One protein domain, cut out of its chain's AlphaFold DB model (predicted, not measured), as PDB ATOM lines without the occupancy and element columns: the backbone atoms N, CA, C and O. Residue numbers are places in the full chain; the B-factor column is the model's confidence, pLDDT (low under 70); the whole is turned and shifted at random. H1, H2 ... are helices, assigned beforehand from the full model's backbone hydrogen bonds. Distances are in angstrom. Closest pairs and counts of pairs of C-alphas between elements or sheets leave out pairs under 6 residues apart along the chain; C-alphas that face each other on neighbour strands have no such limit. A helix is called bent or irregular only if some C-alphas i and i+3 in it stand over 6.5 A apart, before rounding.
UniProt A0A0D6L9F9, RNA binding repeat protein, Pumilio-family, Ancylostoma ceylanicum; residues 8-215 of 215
ATOM      1  N   ILE A   8     208.196 250.878 159.303       48.31
ATOM      2  CA  ILE A   8     207.108 250.760 158.332       48.31
ATOM      3  C   ILE A   8     207.177 249.434 157.559       48.31
ATOM      4  O   ILE A   8     206.141 248.835 157.303       48.31
ATOM      5  N   LEU A   9     208.372 248.919 157.248       47.56
ATOM      6  CA  LEU A   9     208.521 247.582 156.660       47.56
ATOM      7  C   LEU A   9     208.076 246.495 157.643       47.56
ATOM      8  O   LEU A   9     207.428 245.535 157.240       47.56
ATOM      9  N   TYR A  10     208.304 246.697 158.942       48.28
ATOM     10  CA  TYR A  10     207.786 245.814 159.989       48.28
ATOM     11  C   TYR A  10     206.248 245.799 160.044       48.28
ATOM     12  O   TYR A  10     205.651 244.772 160.355       48.28
ATOM     13  N   VAL A  11     205.591 246.913 159.693       50.09
ATOM     14  CA  VAL A  11     204.125 246.984 159.550       50.09
ATOM     15  C   VAL A  11     203.632 246.146 158.363       50.09
ATOM     16  O   VAL A  11     202.557 245.559 158.461       50.09
ATOM     17  N   PHE A  12     204.417 246.037 157.285       49.88
ATOM     18  CA  PHE A  12     204.114 245.162 156.146       49.88
ATOM     19  C   PHE A  12     204.395 243.681 156.447       49.88
ATOM     20  O   PHE A  12     203.548 242.848 156.157       49.88
ATOM     21  N   TYR A  13     205.509 243.333 157.101       44.97
ATOM     22  CA  TYR A  13     205.820 241.930 157.442       44.97
ATOM     23  C   TYR A  13     204.924 241.338 158.538       44.97
ATOM     24  O   TYR A  13     204.698 240.132 158.570       44.97
ATOM     25  N   LYS A  14     204.344 242.160 159.423       43.88
ATOM     26  CA  LYS A  14     203.327 241.695 160.384       43.88
ATOM     27  C   LYS A  14     201.947 241.467 159.748       43.88
ATOM     28  O   LYS A  14     201.007 241.143 160.472       43.88
ATOM     29  N   MET A  15     201.818 241.633 158.424       46.47
ATOM     30  CA  MET A  15     200.593 241.320 157.686       46.47
ATOM     31  C   MET A  15     200.343 239.806 157.509       46.47
ATOM     32  O   MET A  15     199.315 239.426 156.957       46.47
ATOM     33  N   ASP A  16     201.240 238.950 158.007       43.34
ATOM     34  CA  ASP A  16     201.132 237.487 157.910       43.34
ATOM     35  C   ASP A  16     200.499 236.810 159.151       43.34
ATOM     36  O   ASP A  16     200.484 235.588 159.259       43.34
ATOM     37  N   SER A  17     199.993 237.556 160.151       43.47
ATOM     38  CA  SER A  17     199.482 236.944 161.402       43.47
ATOM     39  C   SER A  17     198.215 237.607 161.988       43.47
ATOM     40  O   SER A  17     198.252 238.667 162.606       43.47
ATOM     41  N   ASN A  18     197.052 236.989 161.756       41.72
ATOM     42  CA  ASN A  18     195.870 236.831 162.636       41.72
ATOM     43  C   ASN A  18     195.414 237.926 163.652       41.72
ATOM     44  O   ASN A  18     195.016 237.601 164.769       41.72
ATOM     45  N   ALA A  19     195.338 239.213 163.288       41.56
ATOM     46  CA  ALA A  19     194.561 240.210 164.061       41.56
ATOM     47  C   ALA A  19     193.941 241.355 163.222       41.56
ATOM     48  O   ALA A  19     194.565 242.397 163.025       41.56
ATOM     49  N   SER A  20     192.679 241.210 162.793       45.88
ATOM     50  CA  SER A  20     191.917 242.104 161.885       45.88
ATOM     51  C   SER A  20     191.954 243.617 162.193       45.88
ATOM     52  O   SER A  20     191.837 244.427 161.277       45.88
ATOM     53  N   CYS A  21     192.143 244.021 163.453       35.25
ATOM     54  CA  CYS A  21     192.158 245.433 163.866       35.25
ATOM     55  C   CYS A  21     193.489 246.150 163.537       35.25
ATOM     56  O   CYS A  21     193.500 247.332 163.198       35.25
ATOM     57  N   VAL A  22     194.615 245.425 163.548       42.53
ATOM     58  CA  VAL A  22     195.945 245.982 163.229       42.53
ATOM     59  C   VAL A  22     196.089 246.245 161.719       42.53
ATOM     60  O   VAL A  22     196.731 247.218 161.330       42.53
ATOM     61  N   TYR A  23     195.416 245.453 160.872       48.66
ATOM     62  CA  TYR A  23     195.423 245.587 159.403       48.66
ATOM     63  C   TYR A  23     194.699 246.831 158.885       48.66
ATOM     64  O   TYR A  23     195.155 247.494 157.956       48.66
ATOM     65  N   PHE A  24     193.555 247.165 159.483       46.19
ATOM     66  CA  PHE A  24     192.803 248.352 159.079       46.19
ATOM     67  C   PHE A  24     193.564 249.631 159.460       46.19
ATOM     68  O   PHE A  24     193.612 250.595 158.695       46.19
ATOM     69  N   MET A  25     194.238 249.602 160.614       47.75
ATOM     70  CA  MET A  25     195.126 250.675 161.056       47.75
ATOM     71  C   MET A  25     196.390 250.779 160.197       47.75
ATOM     72  O   MET A  25     196.816 251.895 159.912       47.75
ATOM     73  N   SER A  26     196.964 249.667 159.722       62.59
ATOM     74  CA  SER A  26     198.146 249.698 158.850       62.59
ATOM     75  C   SER A  26     197.838 250.208 157.440       62.59
ATOM     76  O   SER A  26     198.608 251.018 156.925       62.59
ATOM     77  N   LEU A  27     196.698 249.836 156.839       67.62
ATOM     78  CA  LEU A  27     196.253 250.401 155.558       67.62
ATOM     79  C   LEU A  27     195.953 251.899 155.686       67.62
ATOM     80  O   LEU A  27     196.435 252.690 154.875       67.62
ATOM     81  N   PHE A  28     195.193 252.301 156.711       69.94
ATOM     82  CA  PHE A  28     194.888 253.713 156.953       69.94
ATOM     83  C   PHE A  28     196.160 254.524 157.208       69.94
ATOM     84  O   PHE A  28     196.301 255.631 156.692       69.94
ATOM     85  N   LEU A  29     197.122 253.958 157.940       73.06
ATOM     86  CA  LEU A  29     198.423 254.574 158.165       73.06
ATOM     87  C   LEU A  29     199.216 254.711 156.863       73.06
ATOM     88  O   LEU A  29     199.717 255.798 156.591       73.06
ATOM     89  N   CYS A  30     199.297 253.666 156.033       73.06
ATOM     90  CA  CYS A  30     199.970 253.733 154.731       73.06
ATOM     91  C   CYS A  30     199.328 254.797 153.839       73.06
ATOM     92  O   CYS A  30     200.023 255.654 153.300       73.06
ATOM     93  N   PHE A  31     197.996 254.807 153.766       76.25
ATOM     94  CA  PHE A  31     197.237 255.811 153.031       76.25
ATOM     95  C   PHE A  31     197.529 257.219 153.552       76.25
ATOM     96  O   PHE A  31     197.800 258.132 152.769       76.25
ATOM     97  N   LYS A  32     197.509 257.406 154.876       80.38
ATOM     98  CA  LYS A  32     197.783 258.694 155.507       80.38
ATOM     99  C   LYS A  32     199.210 259.140 155.223       80.38
ATOM    100  O   LYS A  32     199.394 260.293 154.851       80.38
ATOM    101  N   ILE A  33     200.197 258.253 155.333       80.69
ATOM    102  CA  ILE A  33     201.599 258.560 155.038       80.69
ATOM    103  C   ILE A  33     201.759 258.968 153.572       80.69
ATOM    104  O   ILE A  33     202.295 260.040 153.306       80.69
ATOM    105  N   MET A  34     201.256 258.160 152.636       82.94
ATOM    106  CA  MET A  34     201.422 258.381 151.194       82.94
ATOM    107  C   MET A  34     200.704 259.639 150.692       82.94
ATOM    108  O   MET A  34     201.191 260.289 149.769       82.94
ATOM    109  N   ASN A  35     199.586 260.022 151.322       81.19
ATOM    110  CA  ASN A  35     198.857 261.248 150.984       81.19
ATOM    111  C   ASN A  35     199.359 262.495 151.727       81.19
ATOM    112  O   ASN A  35     199.140 263.608 151.252       81.19
ATOM    113  N   THR A  36     200.004 262.339 152.887       84.56
ATOM    114  CA  THR A  36     200.458 263.477 153.710       84.56
ATOM    115  C   THR A  36     201.910 263.850 153.424       84.56
ATOM    116  O   THR A  36     202.237 265.034 153.355       84.56
ATOM    117  N   PHE A  37     202.795 262.863 153.255       84.69
ATOM    118  CA  PHE A  37     204.228 263.088 153.075       84.69
ATOM    119  C   PHE A  37     204.649 262.935 151.609       84.69
ATOM    120  O   PHE A  37     204.141 262.063 150.898       84.69
ATOM    121  N   PRO A  38     205.619 263.740 151.133       86.50
ATOM    122  CA  PRO A  38     206.116 263.603 149.773       86.50
ATOM    123  C   PRO A  38     206.851 262.270 149.602       86.50
ATOM    124  O   PRO A  38     207.465 261.772 150.547       86.50
ATOM    125  N   LEU A  39     206.848 261.743 148.369       86.50
ATOM    126  CA  LEU A  39     207.437 260.448 147.991       86.50
ATOM    127  C   LEU A  39     208.839 260.212 148.575       86.50
ATOM    128  O   LEU A  39     209.149 259.097 148.968       86.50
ATOM    129  N   SER A  40     209.669 261.250 148.710       87.19
ATOM    130  CA  SER A  40     211.010 261.142 149.300       87.19
ATOM    131  C   SER A  40     211.038 260.525 150.705       87.19
ATOM    132  O   SER A  40     212.038 259.921 151.072       87.19
ATOM    133  N   HIS A  41     209.960 260.652 151.486       86.06
ATOM    134  CA  HIS A  41     209.887 260.112 152.847       86.06
ATOM    135  C   HIS A  41     209.560 258.623 152.883       86.06
ATOM    136  O   HIS A  41     209.824 257.983 153.894       86.06
ATOM    137  N   TRP A  42     208.973 258.072 151.820       86.44
ATOM    138  CA  TRP A  42     208.503 256.685 151.789       86.44
ATOM    139  C   TRP A  42     208.939 255.915 150.536       86.44
ATOM    140  O   TRP A  42     208.582 254.752 150.376       86.44
ATOM    141  N   GLN A  43     209.783 256.505 149.683       88.75
ATOM    142  CA  GLN A  43     210.329 255.863 148.480       88.75
ATOM    143  C   GLN A  43     211.042 254.538 148.783       88.75
ATOM    144  O   GLN A  43     211.042 253.645 147.942       88.75
ATOM    145  N   PHE A  44     211.579 254.378 150.000       84.94
ATOM    146  CA  PHE A  44     212.209 253.140 150.461       84.94
ATOM    147  C   PHE A  44     211.246 251.934 150.445       84.94
ATOM    148  O   PHE A  44     211.696 250.806 150.284       84.94
ATOM    149  N   ILE A  45     209.931 252.157 150.580       87.50
ATOM    150  CA  ILE A  45     208.906 251.100 150.497       87.50
ATOM    151  C   ILE A  45     208.841 250.562 149.069       87.50
ATOM    152  O   ILE A  45     208.867 249.358 148.838       87.50
ATOM    153  N   VAL A  46     208.801 251.466 148.096       90.69
ATOM    154  CA  VAL A  46     208.766 251.092 146.682       90.69
ATOM    155  C   VAL A  46     210.095 250.453 146.276       90.69
ATOM    156  O   VAL A  46     210.098 249.430 145.605       90.69
ATOM    157  N   GLU A  47     211.227 250.992 146.741       91.50
ATOM    158  CA  GLU A  47     212.552 250.379 146.553       91.50
ATOM    159  C   GLU A  47     212.632 248.953 147.097       91.50
ATOM    160  O   GLU A  47     213.278 248.099 146.489       91.50
ATOM    161  N   HIS A  48     211.986 248.690 148.234       88.81
ATOM    162  CA  HIS A  48     211.888 247.347 148.785       88.81
ATOM    163  C   HIS A  48     211.106 246.421 147.856       88.81
ATOM    164  O   HIS A  48     211.610 245.352 147.534       88.81
ATOM    165  N   PHE A  49     209.935 246.838 147.371       91.69
ATOM    166  CA  PHE A  49     209.138 246.046 146.425       91.69
ATOM    167  C   PHE A  49     209.831 245.825 145.078       91.69
ATOM    168  O   PHE A  49     209.677 244.767 144.472       91.69
ATOM    169  N   ILE A  50     210.642 246.784 144.630       94.56
ATOM    170  CA  ILE A  50     211.485 246.622 143.443       94.56
ATOM    171  C   ILE A  50     212.532 245.520 143.672       94.56
ATOM    172  O   ILE A  50     212.739 244.668 142.812       94.56
ATOM    173  N   ARG A  51     213.195 245.505 144.834       93.31
ATOM    174  CA  ARG A  51     214.226 244.500 145.150       93.31
ATOM    175  C   ARG A  51     213.638 243.133 145.506       93.31
ATOM    176  O   ARG A  51     214.261 242.117 145.217       93.31
ATOM    177  N   ASN A  52     212.451 243.107 146.108       88.00
ATOM    178  CA  ASN A  52     211.805 241.919 146.659       88.00
ATOM    179  C   ASN A  52     210.432 241.708 146.008       88.00
ATOM    180  O   ASN A  52     209.388 242.039 146.571       88.00
ATOM    181  N   ARG A  53     210.436 241.118 144.806       93.00
ATOM    182  CA  ARG A  53     209.214 240.850 144.022       93.00
ATOM    183  C   ARG A  53     208.203 239.978 144.770       93.00
ATOM    184  O   ARG A  53     207.005 240.189 144.641       93.00
ATOM    185  N   ALA A  54     208.684 239.019 145.563       89.44
ATOM    186  CA  ALA A  54     207.827 238.141 146.356       89.44
ATOM    187  C   ALA A  54     206.942 238.934 147.332       89.44
ATOM    188  O   ALA A  54     205.745 238.674 147.420       89.44
ATOM    189  N   ASP A  55     207.505 239.952 147.986       87.12
ATOM    190  CA  ASP A  55     206.754 240.802 148.909       87.12
ATOM    191  C   ASP A  55     205.770 241.704 148.164       87.12
ATOM    192  O   ASP A  55     204.648 241.894 148.626       87.12
ATOM    193  N   LEU A  56     206.149 242.220 146.987       92.25
ATOM    194  CA  LEU A  56     205.223 242.966 146.129       92.25
ATOM    195  C   LEU A  56     203.992 242.123 145.780       92.25
ATOM    196  O   LEU A  56     202.871 242.615 145.886       92.25
ATOM    197  N   PHE A  57     204.191 240.862 145.388       94.25
ATOM    198  CA  PHE A  57     203.090 239.967 145.033       94.25
ATOM    199  C   PHE A  57     202.263 239.568 146.253       94.25
ATOM    200  O   PHE A  57     201.045 239.670 146.190       94.25
ATOM    201  N   SER A  58     202.901 239.230 147.377       90.75
ATOM    202  CA  SER A  58     202.201 238.944 148.636       90.75
ATOM    203  C   SER A  58     201.295 240.109 149.061       90.75
ATOM    204  O   SER A  58     200.126 239.917 149.398       90.75
ATOM    205  N   VAL A  59     201.788 241.349 148.955       89.06
ATOM    206  CA  VAL A  59     200.992 242.546 149.255       89.06
ATOM    207  C   VAL A  59     199.898 242.766 148.204       89.06
ATOM    208  O   VAL A  59     198.769 243.082 148.575       89.06
ATOM    209  N   ALA A  60     200.176 242.584 146.909       94.25
ATOM    210  CA  ALA A  60     199.171 242.720 145.849       94.25
ATOM    211  C   ALA A  60     198.022 241.702 145.983       94.25
ATOM    212  O   ALA A  60     196.874 242.036 145.701       94.25
ATOM    213  N   GLU A  61     198.319 240.491 146.452       95.06
ATOM    214  CA  GLU A  61     197.375 239.387 146.665       95.06
ATOM    215  C   GLU A  61     196.736 239.402 148.061       95.06
ATOM    216  O   GLU A  61     196.093 238.440 148.471       95.06
ATOM    217  N   ASN A  62     196.887 240.497 148.807       88.25
ATOM    218  CA  ASN A  62     196.266 240.680 150.110       88.25
ATOM    219  C   ASN A  62     195.051 241.617 150.020       88.25
ATOM    220  O   ASN A  62     195.116 242.676 149.392       88.25
ATOM    221  N   LYS A  63     193.975 241.286 150.749       87.81
ATOM    222  CA  LYS A  63     192.716 242.057 150.826       87.81
ATOM    223  C   LYS A  63     192.893 243.563 151.033       87.81
ATOM    224  O   LYS A  63     192.119 244.351 150.497       87.81
ATOM    225  N   TYR A  64     193.867 243.964 151.846       85.56
ATOM    226  CA  TYR A  64     194.160 245.369 152.132       85.56
ATOM    227  C   TYR A  64     195.410 245.849 151.390       85.56
ATOM    228  O   TYR A  64     195.477 247.007 150.974       85.56
ATOM    229  N   GLY A  65     196.387 244.960 151.200       87.31
ATOM    230  CA  GLY A  65     197.638 245.265 150.511       87.31
ATOM    231  C   GLY A  65     197.449 245.653 149.042       87.31
ATOM    232  O   GLY A  65     198.122 246.572 148.573       87.31
ATOM    233  N   CYS A  66     196.466 245.078 148.339       92.50
ATOM    234  CA  CYS A  66     196.192 245.412 146.940       92.50
ATOM    235  C   CYS A  66     195.887 246.908 146.752       92.50
ATOM    236  O   CYS A  66     196.311 247.520 145.769       92.50
ATOM    237  N   ARG A  67     195.232 247.541 147.739       91.38
ATOM    238  CA  ARG A  67     194.964 248.983 147.716       91.38
ATOM    239  C   ARG A  67     196.239 249.797 147.915       91.38
ATOM    240  O   ARG A  67     196.366 250.853 147.303       91.38
ATOM    241  N   VAL A  68     197.189 249.315 148.720       90.06
ATOM    242  CA  VAL A  68     198.509 249.950 148.873       90.06
ATOM    243  C   VAL A  68     199.268 249.934 147.548       90.06
ATOM    244  O   VAL A  68     199.824 250.958 147.162       90.06
ATOM    245  N   VAL A  69     199.247 248.815 146.821       94.25
ATOM    246  CA  VAL A  69     199.894 248.723 145.501       94.25
ATOM    247  C   VAL A  69     199.248 249.689 144.506       94.25
ATOM    248  O   VAL A  69     199.965 250.430 143.837       94.25
ATOM    249  N   GLN A  70     197.913 249.773 144.470       95.31
ATOM    250  CA  GLN A  70     197.209 250.771 143.651       95.31
ATOM    251  C   GLN A  70     197.623 252.203 144.011       95.31
ATOM    252  O   GLN A  70     197.943 252.978 143.124       95.31
ATOM    253  N   LEU A  71     197.694 252.550 145.299       92.19
ATOM    254  CA  LEU A  71     198.130 253.880 145.750       92.19
ATOM    255  C   LEU A  71     199.560 254.212 145.331       92.19
ATOM    256  O   LEU A  71     199.850 255.346 144.953       92.19
ATOM    257  N   ILE A  72     200.462 253.231 145.401       93.06
ATOM    258  CA  ILE A  72     201.832 253.395 144.919       93.06
ATOM    259  C   ILE A  72     201.803 253.724 143.424       93.06
ATOM    260  O   ILE A  72     202.409 254.712 143.020       93.06
ATOM    261  N   ILE A  73     201.059 252.960 142.621       95.62
ATOM    262  CA  ILE A  73     200.916 253.196 141.178       95.62
ATOM    263  C   ILE A  73     200.297 254.577 140.898       95.62
ATOM    264  O   ILE A  73     200.838 255.329 140.086       95.62
ATOM    265  N   GLU A  74     199.225 254.951 141.601       93.38
ATOM    266  CA  GLU A  74     198.560 256.259 141.500       93.38
ATOM    267  C   GLU A  74     199.561 257.398 141.751       93.38
ATOM    268  O   GLU A  74     199.685 258.312 140.942       93.38
ATOM    269  N   VAL A  75     200.344 257.333 142.834       90.88
ATOM    270  CA  VAL A  75     201.320 258.388 143.153       90.88
ATOM    271  C   VAL A  75     202.499 258.407 142.177       90.88
ATOM    272  O   VAL A  75     203.022 259.480 141.863       90.88
ATOM    273  N   LEU A  76     202.964 257.240 141.731       93.06
ATOM    274  CA  LEU A  76     204.098 257.148 140.814       93.06
ATOM    275  C   LEU A  76     203.736 257.599 139.390       93.06
ATOM    276  O   LEU A  76     204.602 258.135 138.701       93.06
ATOM    277  N   SER A  77     202.479 257.437 138.976       93.06
ATOM    278  CA  SER A  77     201.971 257.853 137.660       93.06
ATOM    279  C   SER A  77     201.394 259.274 137.620       93.06
ATOM    280  O   SER A  77     201.143 259.810 136.541       93.06
ATOM    281  N   ASP A  78     201.215 259.922 138.775       90.19
ATOM    282  CA  ASP A  78     200.691 261.284 138.852       90.19
ATOM    283  C   ASP A  78     201.729 262.337 138.410       90.19
ATOM    284  O   ASP A  78     202.625 262.762 139.158       90.19
ATOM    285  N   ASN A  79     201.554 262.798 137.172       79.12
ATOM    286  CA  ASN A  79     202.367 263.834 136.535       79.12
ATOM    287  C   ASN A  79     202.113 265.251 137.085       79.12
ATOM    288  O   ASN A  79     202.892 266.158 136.800       79.12
ATOM    289  N   THR A  80     201.066 265.465 137.892       81.62
ATOM    290  CA  THR A  80     200.775 266.772 138.517       81.62
ATOM    291  C   THR A  80     201.625 267.030 139.765       81.62
ATOM    292  O   THR A  80     201.783 268.171 140.211       81.62
ATOM    293  N   LYS A  81     202.204 265.978 140.356       75.12
ATOM    294  CA  LYS A  81     203.028 266.079 141.567       75.12
ATOM    295  C   LYS A  81     204.413 266.621 141.239       75.12
ATOM    296  O   LYS A  81     204.990 266.292 140.206       75.12
ATOM    297  N   LYS A  82     205.013 267.335 142.206       75.38
ATOM    298  CA  LYS A  82     206.377 267.892 142.109       75.38
ATOM    299  C   LYS A  82     207.352 266.905 141.447       75.38
ATOM    300  O   LYS A  82     207.369 265.741 141.863       75.38
ATOM    301  N   PRO A  83     208.162 267.348 140.473       73.38
ATOM    302  CA  PRO A  83     209.046 266.466 139.726       73.38
ATOM    303  C   PRO A  83     210.028 265.757 140.664       73.38
ATOM    304  O   PRO A  83     210.695 266.379 141.490       73.38
ATOM    305  N   ASN A  84     210.106 264.434 140.535       78.62
ATOM    306  CA  ASN A  84     211.089 263.587 141.201       78.62
ATOM    307  C   ASN A  84     211.742 262.722 140.120       78.62
ATOM    308  O   ASN A  84     211.059 261.921 139.489       78.62
ATOM    309  N   LYS A  85     213.057 262.874 139.920       83.81
ATOM    310  CA  LYS A  85     213.805 262.178 138.857       83.81
ATOM    311  C   LYS A  85     213.730 260.650 138.955       83.81
ATOM    312  O   LYS A  85     213.839 259.979 137.938       83.81
ATOM    313  N   ARG A  86     213.531 260.108 140.160       88.75
ATOM    314  CA  ARG A  86     213.461 258.665 140.414       88.75
ATOM    315  C   ARG A  86     212.059 258.091 140.201       88.75
ATOM    316  O   ARG A  86     211.925 256.894 139.994       88.75
ATOM    317  N   ARG A  87     211.013 258.928 140.242       90.62
ATOM    318  CA  ARG A  87     209.612 258.480 140.163       90.62
ATOM    319  C   ARG A  87     209.316 257.688 138.876       90.62
ATOM    320  O   ARG A  87     208.785 256.592 139.022       90.62
ATOM    321  N   PRO A  88     209.694 258.152 137.665       92.31
ATOM    322  CA  PRO A  88     209.431 257.391 136.441       92.31
ATOM    323  C   PRO A  88     210.161 256.043 136.406       92.31
ATOM    324  O   PRO A  88     209.580 255.048 135.997       92.31
ATOM    325  N   GLN A  89     211.407 255.994 136.895       94.62
ATOM    326  CA  GLN A  89     212.185 254.752 136.977       94.62
ATOM    327  C   GLN A  89     211.530 253.744 137.929       94.62
ATOM    328  O   GLN A  89     211.377 252.580 137.589       94.62
ATOM    329  N   MET A  90     211.076 254.210 139.096       95.62
ATOM    330  CA  MET A  90     210.381 253.364 140.068       95.62
ATOM    331  C   MET A  90     209.038 252.856 139.546       95.62
ATOM    332  O   MET A  90     208.655 251.734 139.866       95.62
ATOM    333  N   LEU A  91     208.324 253.675 138.764       96.75
ATOM    334  CA  LEU A  91     207.105 253.239 138.090       96.75
ATOM    335  C   LEU A  91     207.425 252.109 137.111       96.75
ATOM    336  O   LEU A  91     206.837 251.044 137.240       96.75
ATOM    337  N   GLU A  92     208.381 252.304 136.201       97.12
ATOM    338  CA  GLU A  92     208.743 251.282 135.208       97.12
ATOM    339  C   GLU A  92     209.189 249.972 135.878       97.12
ATOM    340  O   GLU A  92     208.730 248.902 135.492       97.12
ATOM    341  N   GLU A  93     210.008 250.032 136.933       97.81
ATOM    342  CA  GLU A  93     210.467 248.838 137.657       97.81
ATOM    343  C   GLU A  93     209.317 248.083 138.353       97.81
ATOM    344  O   GLU A  93     209.245 246.855 138.271       97.81
ATOM    345  N   ILE A  94     208.388 248.791 139.010       97.56
ATOM    346  CA  ILE A  94     207.199 248.168 139.620       97.56
ATOM    347  C   ILE A  94     206.291 247.573 138.547       97.56
ATOM    348  O   ILE A  94     205.861 246.425 138.665       97.56
ATOM    349  N   MET A  95     206.009 248.334 137.493       97.88
ATOM    350  CA  MET A  95     205.116 247.904 136.427       97.88
ATOM    351  C   MET A  95     205.693 246.716 135.660       97.88
ATOM    352  O   MET A  95     204.947 245.798 135.342       97.88
ATOM    353  N   SER A  96     207.010 246.663 135.449       97.31
ATOM    354  CA  SER A  96     207.689 245.506 134.860       97.31
ATOM    355  C   SER A  96     207.408 244.221 135.649       97.31
ATOM    356  O   SER A  96     207.055 243.204 135.052       97.31
ATOM    357  N   HIS A  97     207.469 244.266 136.986       97.38
ATOM    358  CA  HIS A  97     207.156 243.106 137.831       97.38
ATOM    359  C   HIS A  97     205.691 242.672 137.747       97.38
ATOM    360  O   HIS A  97     205.410 241.471 137.744       97.38
ATOM    361  N   LEU A  98     204.771 243.642 137.710       97.88
ATOM    362  CA  LEU A  98     203.332 243.385 137.652       97.88
ATOM    363  C   LEU A  98     202.919 242.841 136.280       97.88
ATOM    364  O   LEU A  98     202.228 241.829 136.219       97.88
ATOM    365  N   VAL A  99     203.393 243.452 135.190       96.38
ATOM    366  CA  VAL A  99     203.106 243.016 133.815       96.38
ATOM    367  C   VAL A  99     203.669 241.616 133.566       96.38
ATOM    368  O   VAL A  99     202.959 240.767 133.037       96.38
ATOM    369  N   SER A 100     204.891 241.316 134.027       95.44
ATOM    370  CA  SER A 100     205.495 239.991 133.825       95.44
ATOM    371  C   SER A 100     204.816 238.857 134.605       95.44
ATOM    372  O   SER A 100     205.121 237.696 134.358       95.44
ATOM    373  N   ASN A 101     203.959 239.169 135.584       96.12
ATOM    374  CA  ASN A 101     203.205 238.190 136.381       96.12
ATOM    375  C   ASN A 101     201.693 238.407 136.262       96.12
ATOM    376  O   ASN A 101     200.931 237.964 137.122       96.12
ATOM    377  N   CYS A 102     201.254 239.114 135.219       95.12
ATOM    378  CA  CYS A 102     199.883 239.578 135.124       95.12
ATOM    379  C   CYS A 102     198.866 238.431 135.137       95.12
ATOM    380  O   CYS A 102     197.824 238.595 135.754       95.12
ATOM    381  N   GLU A 103     199.165 237.273 134.545       95.00
ATOM    382  CA  GLU A 103     198.222 236.145 134.472       95.00
ATOM    383  C   GLU A 103     197.816 235.680 135.875       95.00
ATOM    384  O   GLU A 103     196.648 235.748 136.252       95.00
ATOM    385  N   ARG A 104     198.810 235.381 136.721       96.69
ATOM    386  CA  ARG A 104     198.605 235.064 138.141       96.69
ATOM    387  C   ARG A 104     197.818 236.158 138.865       96.69
ATOM    388  O   ARG A 104     196.923 235.860 139.654       96.69
ATOM    389  N   LEU A 105     198.189 237.420 138.649       98.38
ATOM    390  CA  LEU A 105     197.582 238.542 139.363       98.38
ATOM    391  C   LEU A 105     196.135 238.789 138.911       98.38
ATOM    392  O   LEU A 105     195.295 239.118 139.745       98.38
ATOM    393  N   ALA A 106     195.824 238.599 137.630       98.31
ATOM    394  CA  ALA A 106     194.485 238.727 137.064       98.31
ATOM    395  C   ALA A 106     193.530 237.656 137.610       98.31
ATOM    396  O   ALA A 106     192.364 237.952 137.872       98.31
ATOM    397  N   SER A 107     194.036 236.447 137.851       98.25
ATOM    398  CA  SER A 107     193.280 235.320 138.410       98.25
ATOM    399  C   SER A 107     193.128 235.356 139.935       98.25
ATOM    400  O   SER A 107     192.331 234.607 140.499       98.25
ATOM    401  N   ASN A 108     193.872 236.211 140.640       98.62
ATOM    402  CA  ASN A 108     193.819 236.297 142.099       98.62
ATOM    403  C   ASN A 108     192.632 237.145 142.591       98.62
ATOM    404  O   ASN A 108     192.336 238.202 142.039       98.62
ATOM    405  N   GLU A 109     192.007 236.746 143.704       98.31
ATOM    406  CA  GLU A 109     190.805 237.393 144.252       98.31
ATOM    407  C   GLU A 109     190.969 238.868 144.674       98.31
ATOM    408  O   GLU A 109     189.981 239.608 144.715       98.31
ATOM    409  N   PHE A 110     192.201 239.317 144.942       97.12
ATOM    410  CA  PHE A 110     192.523 240.698 145.319       97.12
ATOM    411  C   PHE A 110     193.431 241.399 144.305       97.12
ATOM    412  O   PHE A 110     193.221 242.579 144.011       97.12
ATOM    413  N   ALA A 111     194.423 240.703 143.742       98.31
ATOM    414  CA  ALA A 111     195.357 241.335 142.813       98.31
ATOM    415  C   ALA A 111     194.712 241.685 141.461       98.31
ATOM    416  O   ALA A 111     195.181 242.614 140.800       98.31
ATOM    417  N   ASN A 112     193.579 241.065 141.099       98.62
ATOM    418  CA  ASN A 112     192.838 241.422 139.885       98.62
ATOM    419  C   ASN A 112     192.444 242.911 139.872       98.62
ATOM    420  O   ASN A 112     192.467 243.547 138.821       98.62
ATOM    421  N   TYR A 113     192.178 243.515 141.038       98.56
ATOM    422  CA  TYR A 113     191.877 244.944 141.140       98.56
ATOM    423  C   TYR A 113     193.083 245.830 140.801       98.56
ATOM    424  O   TYR A 113     192.902 246.933 140.287       98.56
ATOM    425  N   VAL A 114     194.310 245.365 141.065       98.56
ATOM    426  CA  VAL A 114     195.538 246.063 140.652       98.56
ATOM    427  C   VAL A 114     195.646 246.048 139.128       98.56
ATOM    428  O   VAL A 114     195.889 247.089 138.525       98.56
ATOM    429  N   ILE A 115     195.387 244.901 138.500       98.56
ATOM    430  CA  ILE A 115     195.425 244.758 137.040       98.56
ATOM    431  C   ILE A 115     194.351 245.620 136.363       98.56
ATOM    432  O   ILE A 115     194.657 246.396 135.459       98.56
ATOM    433  N   GLN A 116     193.110 245.574 136.853       98.69
ATOM    434  CA  GLN A 116     192.029 246.438 136.365       98.69
ATOM    435  C   GLN A 116     192.364 247.930 136.516       98.69
ATOM    436  O   GLN A 116     192.041 248.731 135.637       98.69
ATOM    437  N   HIS A 117     193.017 248.316 137.618       98.44
ATOM    438  CA  HIS A 117     193.453 249.692 137.837       98.44
ATOM    439  C   HIS A 117     194.463 250.140 136.774       98.44
ATOM    440  O   HIS A 117     194.311 251.225 136.215       98.44
ATOM    441  N   ILE A 118     195.448 249.292 136.460       98.44
ATOM    442  CA  ILE A 118     196.436 249.559 135.408       98.44
ATOM    443  C   ILE A 118     195.744 249.749 134.056       98.44
ATOM    444  O   ILE A 118     196.021 250.725 133.366       98.44
ATOM    445  N   ILE A 119     194.807 248.862 133.714       98.56
ATOM    446  CA  ILE A 119     194.074 248.909 132.443       98.56
ATOM    447  C   ILE A 119     193.266 250.207 132.294       98.56
ATOM    448  O   ILE A 119     193.227 250.797 131.216       98.56
ATOM    449  N   LYS A 120     192.627 250.674 133.373       97.50
ATOM    450  CA  LYS A 120     191.749 251.854 133.356       97.50
ATOM    451  C   LYS A 120     192.505 253.188 133.382       97.50
ATOM    452  O   LYS A 120     191.965 254.216 132.965       97.50
ATOM    453  N   ALA A 121     193.706 253.226 133.950       94.94
ATOM    454  CA  ALA A 121     194.401 254.479 134.208       94.94
ATOM    455  C   ALA A 121     195.005 255.067 132.921       94.94
ATOM    456  O   ALA A 121     195.957 254.530 132.366       94.94
ATOM    457  N   GLY A 122     194.503 256.230 132.490       92.12
ATOM    458  CA  GLY A 122     194.995 256.936 131.298       92.12
ATOM    459  C   GLY A 122     196.520 257.147 131.256       92.12
ATOM    460  O   GLY A 122     197.126 256.820 130.240       92.12
ATOM    461  N   PRO A 123     197.174 257.609 132.346       94.06
ATOM    462  CA  PRO A 123     198.635 257.748 132.400       94.06
ATOM    463  C   PRO A 123     199.428 256.439 132.264       94.06
ATOM    464  O   PRO A 123     200.653 256.486 132.193       94.06
ATOM    465  N   LEU A 124     198.759 255.282 132.277       96.56
ATOM    466  CA  LEU A 124     199.364 253.954 132.186       96.56
ATOM    467  C   LEU A 124     199.037 253.244 130.863       96.56
ATOM    468  O   LEU A 124     199.186 252.024 130.795       96.56
ATOM    469  N   SER A 125     198.623 253.973 129.817       97.31
ATOM    470  CA  SER A 125     198.244 253.394 128.514       97.31
ATOM    471  C   SER A 125     199.276 252.407 127.967       97.31
ATOM    472  O   SER A 125     198.915 251.300 127.585       97.31
ATOM    473  N   ASP A 126     200.561 252.752 128.031       96.88
ATOM    474  CA  ASP A 126     201.640 251.910 127.502       96.88
ATOM    475  C   ASP A 126     201.799 250.600 128.287       96.88
ATOM    476  O   ASP A 126     202.278 249.595 127.766       96.88
ATOM    477  N   TYR A 127     201.431 250.593 129.570       98.06
ATOM    478  CA  TYR A 127     201.438 249.377 130.380       98.06
ATOM    479  C   TYR A 127     200.165 248.564 130.189       98.06
ATOM    480  O   TYR A 127     200.246 247.341 130.197       98.06
ATOM    481  N   ARG A 128     199.010 249.219 130.004       98.44
ATOM    482  CA  ARG A 128     197.764 248.552 129.606       98.44
ATOM    483  C   ARG A 128     197.978 247.774 128.311       98.44
ATOM    484  O   ARG A 128     197.628 246.602 128.267       98.44
ATOM    485  N   ASP A 129     198.562 248.407 127.299       98.38
ATOM    486  CA  ASP A 129     198.742 247.797 125.979       98.38
ATOM    487  C   ASP A 129     199.675 246.581 126.076       98.38
ATOM    488  O   ASP A 129     199.283 245.477 125.705       98.38
ATOM    489  N   ARG A 130     200.828 246.729 126.752       97.94
ATOM    490  CA  ARG A 130     201.733 245.607 127.077       97.94
ATOM    491  C   ARG A 130     201.034 244.474 127.832       97.94
ATOM    492  O   ARG A 130     201.314 243.304 127.598       97.94
ATOM    493  N   LEU A 131     200.148 244.804 128.767       97.81
ATOM    494  CA  LEU A 131     199.428 243.824 129.575       97.81
ATOM    495  C   LEU A 131     198.427 243.035 128.726       97.81
ATOM    496  O   LEU A 131     198.400 241.808 128.808       97.81
ATOM    497  N   ILE A 132     197.663 243.710 127.867       98.44
ATOM    498  CA  ILE A 132     196.765 243.053 126.912       98.44
ATOM    499  C   ILE A 132     197.570 242.136 125.984       98.44
ATOM    500  O   ILE A 132     197.249 240.955 125.865       98.44
ATOM    501  N   GLU A 133     198.654 242.647 125.400       97.69
ATOM    502  CA  GLU A 133     199.492 241.923 124.440       97.69
ATOM    503  C   GLU A 133     200.200 240.702 125.027       97.69
ATOM    504  O   GLU A 133     200.318 239.679 124.350       97.69
ATOM    505  N   MET A 134     200.724 240.809 126.249       94.38
ATOM    506  CA  MET A 134     201.570 239.773 126.844       94.38
ATOM    507  C   MET A 134     200.797 238.779 127.709       94.38
ATOM    508  O   MET A 134     201.272 237.661 127.889       94.38
ATOM    509  N   CYS A 135     199.654 239.178 128.272       94.12
ATOM    510  CA  CYS A 135     198.924 238.369 129.246       94.12
ATOM    511  C   CYS A 135     197.550 237.910 128.757       94.12
ATOM    512  O   CYS A 135     197.163 236.779 129.046       94.12
ATOM    513  N   LEU A 136     196.788 238.789 128.102       97.69
ATOM    514  CA  LEU A 136     195.371 238.530 127.837       97.69
ATOM    515  C   LEU A 136     195.158 237.897 126.469       97.69
ATOM    516  O   LEU A 136     194.475 236.880 126.372       97.69
ATOM    517  N   LEU A 137     195.762 238.480 125.434       98.31
ATOM    518  CA  LEU A 137     195.722 237.909 124.097       98.31
ATOM    519  C   LEU A 137     196.322 236.496 124.111       98.31
ATOM    520  O   LEU A 137     197.343 236.236 124.751       98.31
ATOM    521  N   ARG A 138     195.692 235.606 123.347       97.50
ATOM    522  CA  ARG A 138     195.879 234.151 123.276       97.50
ATOM    523  C   ARG A 138     195.379 233.374 124.502       97.50
ATOM    524  O   ARG A 138     195.474 232.151 124.506       97.50
ATOM    525  N   ASN A 139     194.817 234.051 125.506       97.88
ATOM    526  CA  ASN A 139     194.277 233.444 126.726       97.88
ATOM    527  C   ASN A 139     192.828 233.875 127.027       97.88
ATOM    528  O   ASN A 139     192.290 233.497 128.073       97.88
ATOM    529  N   LEU A 140     192.175 234.657 126.156       98.56
ATOM    530  CA  LEU A 140     190.891 235.300 126.465       98.56
ATOM    531  C   LEU A 140     189.791 234.302 126.827       98.56
ATOM    532  O   LEU A 140     189.061 234.538 127.788       98.56
ATOM    533  N   LEU A 141     189.696 233.171 126.120       98.50
ATOM    534  CA  LEU A 141     188.689 232.146 126.405       98.50
ATOM    535  C   LEU A 141     188.888 231.524 127.794       98.50
ATOM    536  O   LEU A 141     187.909 231.273 128.497       98.50
ATOM    537  N   SER A 142     190.139 231.278 128.197       98.31
ATOM    538  CA  SER A 142     190.456 230.732 129.522       98.31
ATOM    539  C   SER A 142     190.114 231.751 130.607       98.31
ATOM    540  O   SER A 142     189.307 231.475 131.493       98.31
ATOM    541  N   LEU A 143     190.638 232.972 130.481       98.56
ATOM    542  CA  LEU A 143     190.474 234.030 131.479       98.56
ATOM    543  C   LEU A 143     189.010 234.476 131.623       98.56
ATOM    544  O   LEU A 143     188.555 234.743 132.734       98.56
ATOM    545  N   ALA A 144     188.236 234.497 130.533       98.62
ATOM    546  CA  ALA A 144     186.804 234.800 130.569       98.62
ATOM    547  C   ALA A 144     185.989 233.781 131.387       98.62
ATOM    548  O   ALA A 144     184.889 234.089 131.851       98.62
ATOM    549  N   GLN A 145     186.514 232.569 131.578       98.56
ATOM    550  CA  GLN A 145     185.884 231.521 132.377       98.56
ATOM    551  C   GLN A 145     186.345 231.517 133.838       98.56
ATOM    552  O   GLN A 145     185.850 230.723 134.637       98.56
ATOM    553  N   GLU A 146     187.231 232.420 134.240       98.56
ATOM    554  CA  GLU A 146     187.671 232.529 135.625       98.56
ATOM    555  C   GLU A 146     186.893 233.599 136.381       98.56
ATOM    556  O   GLU A 146     186.647 234.688 135.874       98.56
ATOM    557  N   LYS A 147     186.577 233.321 137.649       98.50
ATOM    558  CA  LYS A 147     185.776 234.211 138.505       98.50
ATOM    559  C   LYS A 147     186.329 235.635 138.614       98.50
ATOM    560  O   LYS A 147     185.555 236.574 138.763       98.50
ATOM    561  N   TYR A 148     187.653 235.780 138.639       98.62
ATOM    562  CA  TYR A 148     188.320 237.063 138.871       98.62
ATOM    563  C   TYR A 148     188.906 237.639 137.581       98.62
ATOM    564  O   TYR A 148     188.739 238.833 137.320       98.62
ATOM    565  N   ALA A 149     189.522 236.798 136.743       98.69
ATOM    566  CA  ALA A 149     190.109 237.258 135.493       98.69
ATOM    567  C   ALA A 149     189.053 237.665 134.452       98.69
ATOM    568  O   ALA A 149     189.341 238.536 133.634       98.69
ATOM    569  N   SER A 150     187.811 237.164 134.523       98.75
ATOM    570  CA  SER A 150     186.736 237.618 133.628       98.75
ATOM    571  C   SER A 150     186.513 239.130 133.729       98.75
ATOM    572  O   SER A 150     186.353 239.799 132.712       98.75
ATOM    573  N   HIS A 151     186.611 239.700 134.934       98.69
ATOM    574  CA  HIS A 151     186.511 241.145 135.149       98.69
ATOM    575  C   HIS A 151     187.691 241.917 134.550       98.69
ATOM    576  O   HIS A 151     187.533 243.048 134.087       98.69
ATOM    577  N   VAL A 152     188.883 241.313 134.542       98.75
ATOM    578  CA  VAL A 152     190.061 241.875 133.873       98.75
ATOM    579  C   VAL A 152     189.843 241.899 132.362       98.75
ATOM    580  O   VAL A 152     190.106 242.928 131.742       98.75
ATOM    581  N   VAL A 153     189.298 240.823 131.782       98.81
ATOM    582  CA  VAL A 153     188.952 240.758 130.352       98.81
ATOM    583  C   VAL A 153     187.891 241.803 129.993       98.81
ATOM    584  O   VAL A 153     188.078 242.549 129.033       98.81
ATOM    585  N   GLU A 154     186.824 241.942 130.788       98.81
ATOM    586  CA  GLU A 154     185.810 242.990 130.586       98.81
ATOM    587  C   GLU A 154     186.428 244.397 130.576       98.81
ATOM    588  O   GLU A 154     186.064 245.235 129.748       98.81
ATOM    589  N   LYS A 155     187.368 244.672 131.491       98.56
ATOM    590  CA  LYS A 155     188.064 245.964 131.533       98.56
ATOM    591  C   LYS A 155     189.015 246.141 130.362       98.56
ATOM    592  O   LYS A 155     189.091 247.243 129.829       98.56
ATOM    593  N   ALA A 156     189.711 245.096 129.937       98.69
ATOM    594  CA  ALA A 156     190.551 245.168 128.754       98.69
ATOM    595  C   ALA A 156     189.723 245.532 127.515       98.69
ATOM    596  O   ALA A 156     190.084 246.477 126.827       98.69
ATOM    597  N   LEU A 157     188.562 244.899 127.305       98.56
ATOM    598  CA  LEU A 157     187.655 245.239 126.201       98.56
ATOM    599  C   LEU A 157     187.192 246.708 126.243       98.56
ATOM    600  O   LEU A 157     187.081 247.351 125.208       98.56
ATOM    601  N   GLU A 158     186.937 247.255 127.435       98.06
ATOM    602  CA  GLU A 158     186.455 248.635 127.613       98.06
ATOM    603  C   GLU A 158     187.536 249.701 127.345       98.06
ATOM    604  O   GLU A 158     187.210 250.792 126.881       98.06
ATOM    605  N   TYR A 159     188.808 249.416 127.652       98.31
ATOM    606  CA  TYR A 159     189.891 250.416 127.618       98.31
ATOM    607  C   TYR A 159     190.984 250.138 126.577       98.31
ATOM    608  O   TYR A 159     191.893 250.963 126.438       98.31
ATOM    609  N   ALA A 160     190.934 249.005 125.873       98.31
ATOM    610  CA  ALA A 160     191.880 248.681 124.813       98.31
ATOM    611  C   ALA A 160     191.850 249.743 123.698       98.31
ATOM    612  O   ALA A 160     190.778 250.238 123.334       98.31
ATOM    613  N   PRO A 161     193.010 250.094 123.111       97.88
ATOM    614  CA  PRO A 161     193.031 250.882 121.889       97.88
ATOM    615  C   PRO A 161     192.355 250.101 120.745       97.88
ATOM    616  O   PRO A 161     192.338 248.870 120.778       97.88
ATOM    617  N   PRO A 162     191.842 250.779 119.699       97.38
ATOM    618  CA  PRO A 162     191.082 250.125 118.631       97.38
ATOM    619  C   PRO A 162     191.782 248.936 117.959       97.38
ATOM    620  O   PRO A 162     191.101 247.993 117.572       97.38
ATOM    621  N   SER A 163     193.113 248.963 117.831       98.12
ATOM    622  CA  SER A 163     193.889 247.847 117.275       98.12
ATOM    623  C   SER A 163     193.802 246.601 118.155       98.12
ATOM    624  O   SER A 163     193.378 245.553 117.685       98.12
ATOM    625  N   LEU A 164     194.112 246.735 119.447       98.62
ATOM    626  CA  LEU A 164     194.059 245.619 120.390       98.62
ATOM    627  C   LEU A 164     192.623 245.159 120.641       98.62
ATOM    628  O   LEU A 164     192.392 243.968 120.798       98.62
ATOM    629  N   LEU A 165     191.644 246.071 120.636       98.62
ATOM    630  CA  LEU A 165     190.233 245.694 120.728       98.62
ATOM    631  C   LEU A 165     189.814 244.820 119.539       98.62
ATOM    632  O   LEU A 165     189.117 243.831 119.743       98.62
ATOM    633  N   ALA A 166     190.238 245.167 118.319       98.31
ATOM    634  CA  ALA A 166     189.975 244.347 117.141       98.31
ATOM    635  C   ALA A 166     190.629 242.964 117.274       98.31
ATOM    636  O   ALA A 166     189.935 241.967 117.124       98.31
ATOM    637  N   GLU A 167     191.902 242.893 117.675       98.62
ATOM    638  CA  GLU A 167     192.592 241.614 117.904       98.62
ATOM    639  C   GLU A 167     191.903 240.753 118.974       98.62
ATOM    640  O   GLU A 167     191.755 239.546 118.800       98.62
ATOM    641  N   MET A 168     191.432 241.364 120.065       98.69
ATOM    642  CA  MET A 168     190.685 240.657 121.109       98.69
ATOM    643  C   MET A 168     189.345 240.112 120.596       98.69
ATOM    644  O   MET A 168     188.941 239.016 120.978       98.69
ATOM    645  N   MET A 169     188.641 240.873 119.752       98.38
ATOM    646  CA  MET A 169     187.386 240.431 119.137       98.38
ATOM    647  C   MET A 169     187.641 239.287 118.149       98.38
ATOM    648  O   MET A 169     186.969 238.262 118.235       98.38
ATOM    649  N   ASP A 170     188.637 239.434 117.274       98.38
ATOM    650  CA  ASP A 170     189.034 238.424 116.288       98.38
ATOM    651  C   ASP A 170     189.450 237.116 116.972       98.38
ATOM    652  O   ASP A 170     189.066 236.030 116.540       98.38
ATOM    653  N   GLU A 171     190.170 237.193 118.093       98.50
ATOM    654  CA  GLU A 171     190.520 236.015 118.884       98.50
ATOM    655  C   GLU A 171     189.275 235.277 119.405       98.50
ATOM    656  O   GLU A 171     189.226 234.050 119.349       98.50
ATOM    657  N   ILE A 172     188.262 235.992 119.903       98.06
ATOM    658  CA  ILE A 172     187.044 235.361 120.434       98.06
ATOM    659  C   ILE A 172     186.186 234.762 119.312       98.06
ATOM    660  O   ILE A 172     185.613 233.691 119.510       98.06
ATOM    661  N   PHE A 173     186.088 235.418 118.152       97.50
ATOM    662  CA  PHE A 173     185.279 234.922 117.034       97.50
ATOM    663  C   PHE A 173     185.957 233.784 116.263       97.50
ATOM    664  O   PHE A 173     185.302 232.788 115.967       97.50
ATOM    665  N   ASP A 174     187.256 233.905 115.986       96.25
ATOM    666  CA  ASP A 174     187.958 233.042 115.027       96.25
ATOM    667  C   ASP A 174     189.275 232.447 115.569       96.25
ATOM    668  O   ASP A 174     189.908 231.618 114.910       96.25
ATOM    669  N   GLY A 175     189.714 232.834 116.770       96.75
ATOM    670  CA  GLY A 175     191.005 232.422 117.340       96.75
ATOM    671  C   GLY A 175     191.037 231.018 117.950       96.75
ATOM    672  O   GLY A 175     192.118 230.502 118.240       96.75
ATOM    673  N   TYR A 176     189.880 230.376 118.134       96.88
ATOM    674  CA  TYR A 176     189.768 229.074 118.792       96.88
ATOM    675  C   TYR A 176     189.151 228.022 117.874       96.88
ATOM    676  O   TYR A 176     188.129 228.244 117.231       96.88
ATOM    677  N   VAL A 177     189.752 226.830 117.857       96.50
ATOM    678  CA  VAL A 177     189.223 225.693 117.096       96.50
ATOM    679  C   VAL A 177     187.950 225.176 117.778       96.50
ATOM    680  O   VAL A 177     188.024 224.779 118.946       96.50
ATOM    681  N   PRO A 178     186.799 225.116 117.077       96.38
ATOM    682  CA  PRO A 178     185.572 224.580 117.650       96.38
ATOM    683  C   PRO A 178     185.727 223.122 118.084       96.38
ATOM    684  O   PRO A 178     186.456 222.339 117.468       96.38
ATOM    685  N   HIS A 179     184.991 222.728 119.119       94.19
ATOM    686  CA  HIS A 179     185.042 221.368 119.643       94.19
ATOM    687  C   HIS A 179     184.715 220.339 118.538       94.19
ATOM    688  O   HIS A 179     183.684 220.461 117.867       94.19
ATOM    689  N   PRO A 180     185.525 219.276 118.349       93.81
ATOM    690  CA  PRO A 180     185.441 218.406 117.171       93.81
ATOM    691  C   PRO A 180     184.082 217.711 117.012       93.81
ATOM    692  O   PRO A 180     183.592 217.584 115.888       93.81
ATOM    693  N   GLU A 181     183.464 217.308 118.125       95.19
ATOM    694  CA  GLU A 181     182.170 216.611 118.143       95.19
ATOM    695  C   GLU A 181     180.973 217.568 118.216       95.19
ATOM    696  O   GLU A 181     180.127 217.572 117.327       95.19
ATOM    697  N   THR A 182     180.905 218.400 119.259       95.62
ATOM    698  CA  THR A 182     179.764 219.294 119.515       95.62
ATOM    699  C   THR A 182     179.711 220.517 118.602       95.62
ATOM    700  O   THR A 182     178.684 221.187 118.578       95.62
ATOM    701  N   LYS A 183     180.798 220.816 117.874       95.62
ATOM    702  CA  LYS A 183     180.982 222.010 117.031       95.62
ATOM    703  C   LYS A 183     180.870 223.349 117.762       95.62
ATOM    704  O   LYS A 183     180.852 224.374 117.096       95.62
ATOM    705  N   LYS A 184     180.851 223.338 119.099       95.75
ATOM    706  CA  LYS A 184     180.811 224.557 119.909       95.75
ATOM    707  C   LYS A 184     182.103 225.345 119.764       95.75
ATOM    708  O   LYS A 184     183.178 224.772 119.959       95.75
ATOM    709  N   ASP A 185     181.983 226.624 119.451       97.50
ATOM    710  CA  ASP A 185     183.104 227.561 119.396       97.50
ATOM    711  C   ASP A 185     183.329 228.276 120.747       97.50
ATOM    712  O   ASP A 185     182.716 227.947 121.769       97.50
ATOM    713  N   ALA A 186     184.262 229.234 120.777       97.50
ATOM    714  CA  ALA A 186     184.548 230.026 121.971       97.50
ATOM    715  C   ALA A 186     183.339 230.857 122.428       97.50
ATOM    716  O   ALA A 186     183.094 230.972 123.632       97.50
ATOM    717  N   LEU A 187     182.560 231.395 121.487       96.88
ATOM    718  CA  LEU A 187     181.390 232.206 121.786       96.88
ATOM    719  C   LEU A 187     180.286 231.354 122.422       96.88
ATOM    720  O   LEU A 187     179.731 231.756 123.443       96.88
ATOM    721  N   ASP A 188     180.030 230.151 121.899       97.50
ATOM    722  CA  ASP A 188     179.119 229.169 122.493       97.50
ATOM    723  C   ASP A 188     179.524 228.825 123.930       97.50
ATOM    724  O   ASP A 188     178.683 228.758 124.827       97.50
ATOM    725  N   ILE A 189     180.820 228.597 124.168       97.75
ATOM    726  CA  ILE A 189     181.331 228.298 125.509       97.75
ATOM    727  C   ILE A 189     181.064 229.479 126.444       97.75
ATOM    728  O   ILE A 189     180.489 229.299 127.518       97.75
ATOM    729  N   MET A 190     181.447 230.691 126.038       98.38
ATOM    730  CA  MET A 190     181.347 231.880 126.881       98.38
ATOM    731  C   MET A 190     179.895 232.278 127.157       98.38
ATOM    732  O   MET A 190     179.572 232.568 128.308       98.38
ATOM    733  N   LEU A 191     179.012 232.230 126.153       97.94
ATOM    734  CA  LEU A 191     177.593 232.594 126.270       97.94
ATOM    735  C   LEU A 191     176.877 231.844 127.399       97.94
ATOM    736  O   LEU A 191     176.059 232.431 128.107       97.94
ATOM    737  N   PHE A 192     177.199 230.563 127.588       97.38
ATOM    738  CA  PHE A 192     176.567 229.714 128.600       97.38
ATOM    739  C   PHE A 192     177.431 229.499 129.854       97.38
ATOM    740  O   PHE A 192     177.009 228.802 130.777       97.38
ATOM    741  N   HIS A 193     178.624 230.098 129.926       98.56
ATOM    742  CA  HIS A 193     179.499 229.996 131.093       98.56
ATOM    743  C   HIS A 193     179.074 230.960 132.209       98.56
ATOM    744  O   HIS A 193     178.750 232.115 131.942       98.56
ATOM    745  N   GLN A 194     179.173 230.547 133.480       98.38
ATOM    746  CA  GLN A 194     178.765 231.342 134.657       98.38
ATOM    747  C   GLN A 194     179.457 232.717 134.793       98.38
ATOM    748  O   GLN A 194     178.876 233.633 135.371       98.38
ATOM    749  N   TYR A 195     180.666 232.866 134.241       98.56
ATOM    750  CA  TYR A 195     181.412 234.136 134.190       98.56
ATOM    751  C   TYR A 195     181.579 234.676 132.762       98.56
ATOM    752  O   TYR A 195     181.509 235.884 132.549       98.56
ATOM    753  N   GLY A 196     181.717 233.788 131.769       98.50
ATOM    754  CA  GLY A 196     182.011 234.178 130.385       98.50
ATOM    755  C   GLY A 196     180.872 234.966 129.743       98.50
ATOM    756  O   GLY A 196     181.115 235.840 128.915       98.50
ATOM    757  N   ASN A 197     179.637 234.737 130.197       98.56
ATOM    758  CA  ASN A 197     178.462 235.437 129.692       98.56
ATOM    759  C   ASN A 197     178.545 236.959 129.912       98.56
ATOM    760  O   ASN A 197     178.022 237.715 129.098       98.56
ATOM    761  N   TYR A 198     179.220 237.424 130.971       98.50
ATOM    762  CA  TYR A 198     179.413 238.856 131.227       98.50
ATOM    763  C   TYR A 198     180.414 239.480 130.251       98.50
ATOM    764  O   TYR A 198     180.219 240.609 129.806       98.50
ATOM    765  N   VAL A 199     181.441 238.726 129.847       98.69
ATOM    766  CA  VAL A 199     182.396 239.160 128.819       98.69
ATOM    767  C   VAL A 199     181.690 239.322 127.472       98.69
ATOM    768  O   VAL A 199     181.855 240.349 126.819       98.69
ATOM    769  N   VAL A 200     180.832 238.370 127.087       98.62
ATOM    770  CA  VAL A 200     180.056 238.473 125.836       98.62
ATOM    771  C   VAL A 200     179.069 239.642 125.880       98.62
ATOM    772  O   VAL A 200     178.980 240.404 124.917       98.62
ATOM    773  N   GLN A 201     178.367 239.839 127.001       98.44
ATOM    774  CA  GLN A 201     177.516 241.019 127.197       98.44
ATOM    775  C   GLN A 201     178.316 242.313 127.020       98.44
ATOM    776  O   GLN A 201     177.881 243.205 126.295       98.44
ATOM    777  N   ARG A 202     179.531 242.381 127.580       98.44
ATOM    778  CA  ARG A 202     180.397 243.549 127.417       98.44
ATOM    779  C   ARG A 202     180.786 243.802 125.962       98.44
ATOM    780  O   ARG A 202     180.774 244.952 125.530       98.44
ATOM    781  N   MET A 203     181.119 242.757 125.206       98.38
ATOM    782  CA  MET A 203     181.411 242.891 123.773       98.38
ATOM    783  C   MET A 203     180.212 243.486 123.020       98.38
ATOM    784  O   MET A 203     180.377 244.395 122.205       98.38
ATOM    785  N   LEU A 204     178.999 243.010 123.321       97.62
ATOM    786  CA  LEU A 204     177.766 243.509 122.712       97.62
ATOM    787  C   LEU A 204     177.489 244.973 123.073       97.62
ATOM    788  O   LEU A 204     177.136 245.749 122.181       97.62
ATOM    789  N   ASP A 205     177.678 245.357 124.336       97.69
ATOM    790  CA  ASP A 205     177.498 246.737 124.799       97.69
ATOM    791  C   ASP A 205     178.422 247.699 124.043       97.69
ATOM    792  O   ASP A 205     177.947 248.680 123.469       97.69
ATOM    793  N   ILE A 206     179.713 247.364 123.938       96.50
ATOM    794  CA  ILE A 206     180.712 248.160 123.205       96.50
ATOM    795  C   ILE A 206     180.300 248.337 121.737       96.50
ATOM    796  O   ILE A 206     180.306 249.452 121.207       96.50
ATOM    797  N   CYS A 207     179.888 247.254 121.071       95.50
ATOM    798  CA  CYS A 207     179.423 247.303 119.685       95.50
ATOM    799  C   CYS A 207     178.166 248.172 119.525       95.50
ATOM    800  O   CYS A 207     178.063 248.957 118.576       95.50
ATOM    801  N   CYS A 208     177.211 248.066 120.452       95.81
ATOM    802  CA  CYS A 208     175.981 248.855 120.435       95.81
ATOM    803  C   CYS A 208     176.250 250.348 120.657       95.81
ATOM    804  O   CYS A 208     175.671 251.186 119.960       95.81
ATOM    805  N   GLU A 209     177.124 250.692 121.600       94.19
ATOM    806  CA  GLU A 209     177.544 252.069 121.868       94.19
ATOM    807  C   GLU A 209     178.259 252.678 120.657       94.19
ATOM    808  O   GLU A 209     177.884 253.762 120.201       94.19
ATOM    809  N   ALA A 210     179.202 251.947 120.055       91.81
ATOM    810  CA  ALA A 210     179.908 252.385 118.854       91.81
ATOM    811  C   ALA A 210     178.969 252.580 117.650       91.81
ATOM    812  O   ALA A 210     179.118 253.536 116.887       91.81
ATOM    813  N   ALA A 211     177.975 251.702 117.472       91.69
ATOM    814  CA  ALA A 211     176.983 251.826 116.405       91.69
ATOM    815  C   ALA A 211     176.047 253.030 116.605       91.69
ATOM    816  O   ALA A 211     175.654 253.667 115.628       91.69
ATOM    817  N   ARG A 212     175.698 253.356 117.857       92.81
ATOM    818  CA  ARG A 212     174.889 254.539 118.197       92.81
ATOM    819  C   ARG A 212     175.660 255.838 117.995       92.81
ATOM    820  O   ARG A 212     175.080 256.778 117.477       92.81
ATOM    821  N   ALA A 213     176.948 255.876 118.336       87.69
ATOM    822  CA  ALA A 213     177.793 257.061 118.163       87.69
ATOM    823  C   ALA A 213     178.043 257.443 116.688       87.69
ATOM    824  O   ALA A 213     178.468 258.559 116.406       87.69
ATOM    825  N   LYS A 214     177.800 256.521 115.745       74.69
ATOM    826  CA  LYS A 214     177.897 256.760 114.295       74.69
ATOM    827  C   LYS A 214     176.608 257.304 113.660       74.69
ATOM    828  O   LYS A 214     176.626 257.592 112.464       74.69
ATOM    829  N   ARG A 215     175.500 257.372 114.407       55.03
ATOM    830  CA  ARG A 215     174.218 257.940 113.955       55.03
ATOM    831  C   ARG A 215     174.120 259.405 114.345       55.03
ATOM    832  O   ARG A 215     173.545 260.159 113.534       55.03
TER     833      ARG A 215
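What this domain is: This is residues 8 to 215 of the 215 residues of the protein "RNA binding repeat protein, Pumilio-family" of Ancylostoma ceylanicum (UniProt A0A0D6L9F9). The chain is wound in stacked turns as a gently curved solenoid with two layers of helices: H2, H5, H8, H11 and H14 run side by side the same way in one row, and H3, H6, H9 and H12 form the second row, running back the other way. The short helices H4, H7, H10 and H13 lead from the second row back to the first along one edge, H1 folds back along H2 at one end, and residues 207 to 215, of which 207 to 213 belong to H14, stick out. The printed part has 208 residues with fourteen named helices, H1 to H14 in order along the chain, and no named strand; the class is all helix. The whole is compact, with a radius of gyration of the C-alphas of 19.2 A and spans of 58 by 41 by 28 A.

How they stand to each other: H14, residues 196 to 213, is the longest helix by residues. It touches H11, residues 149 to 159, the same way at a shallow tilt of 9 degrees; the closest C-alphas, of Glu 154 and Val 199, are 5.4 A apart. H11 touches H8, residues 112 to 120, the same way at a shallow tilt of 8 degrees, closest at Val 152 and Gln 116, C-alphas 5.6 A apart. H5, residues 65 to 77, touches H8 with residues 66 to 70 alone, the same way at 21 degrees, a shallow tilt; the closest C-alphas, of Gln 70 and Val 114, are 5.8 A apart. H2, residues 20 to 36, touches H5 with residues 27 to 34 alone, closest at Leu 27 and Val 68, C-alphas 7.1 A apart. H1, residues 8 to 16, forms a helical hairpin with H2 and only just touches it, with 3 pairs of C-alphas within 8 A, the closest those of Val 11 and Ser 26 at 6.6 A. H6, residues 87 to 99, forms a helical hairpin with H5, closest at Leu 91 and Leu 76, C-alphas 5.6 A apart. H6 touches H3, residues 43 to 51, closest at Ile 94 and Ile 50, C-alphas 5.9 A apart. With residues 95 to 99 alone H6 touches H9, residues 122 to 136, closest at Val 99 and Leu 131, C-alphas 5.7 A apart. H9 only just touches H12, residues 162 to 174, with 3 pairs of C-alphas within 8 A, the closest those of Ile 132 and Leu 164 at 7.5 A. H4, residues 53 to 60, is about perpendicular to H5 at 73 degrees, and their closest C-alphas, of Ala 60 and Cys 66, are 4.2 A apart. The same 4.2 A separates the closest C-alphas of H7, residues 102 to 107, and H8, at Ala 106 and Asn 112; of H10, residues 140 to 144, and H11, at Ala 144 and Ser 150; and of H13, residues 186 to 192, and H14, at Met 190 and Gly 196. H1 and H14 are apart. Every O i to N i+4 pair is within hydrogen-bond range in H3, H4, H5, H6, H7, H8, H10, H11, H12 and H14; the counts are 3 of 5 in H1, 11 of 13 in H2, 9 of 11 in H9 and 2 of 3 in H13.

Where its parts are: H1 begins at C-alpha 8, at (207.108, 250.760, 158.332). From first to last C-alpha H14 measures 26.3 A, H2 24.4 A, H9 18.7 A and H5 18.5 A. H9 is irregular: C-alphas 123 and 126 are 8.2 A apart. H14 ends at C-alpha 213, at (177.793, 257.061, 118.163).

The domain as a whole: The two C-alphas farthest apart, of Phe 37 and Glu 181, are 62.2 A apart. The printed part has no cut. The link from H12 to H13, of 11 residues, is long. The mean pLDDT of the printed part is 89.2; residues 8 to 28 and residue 215 are under 70.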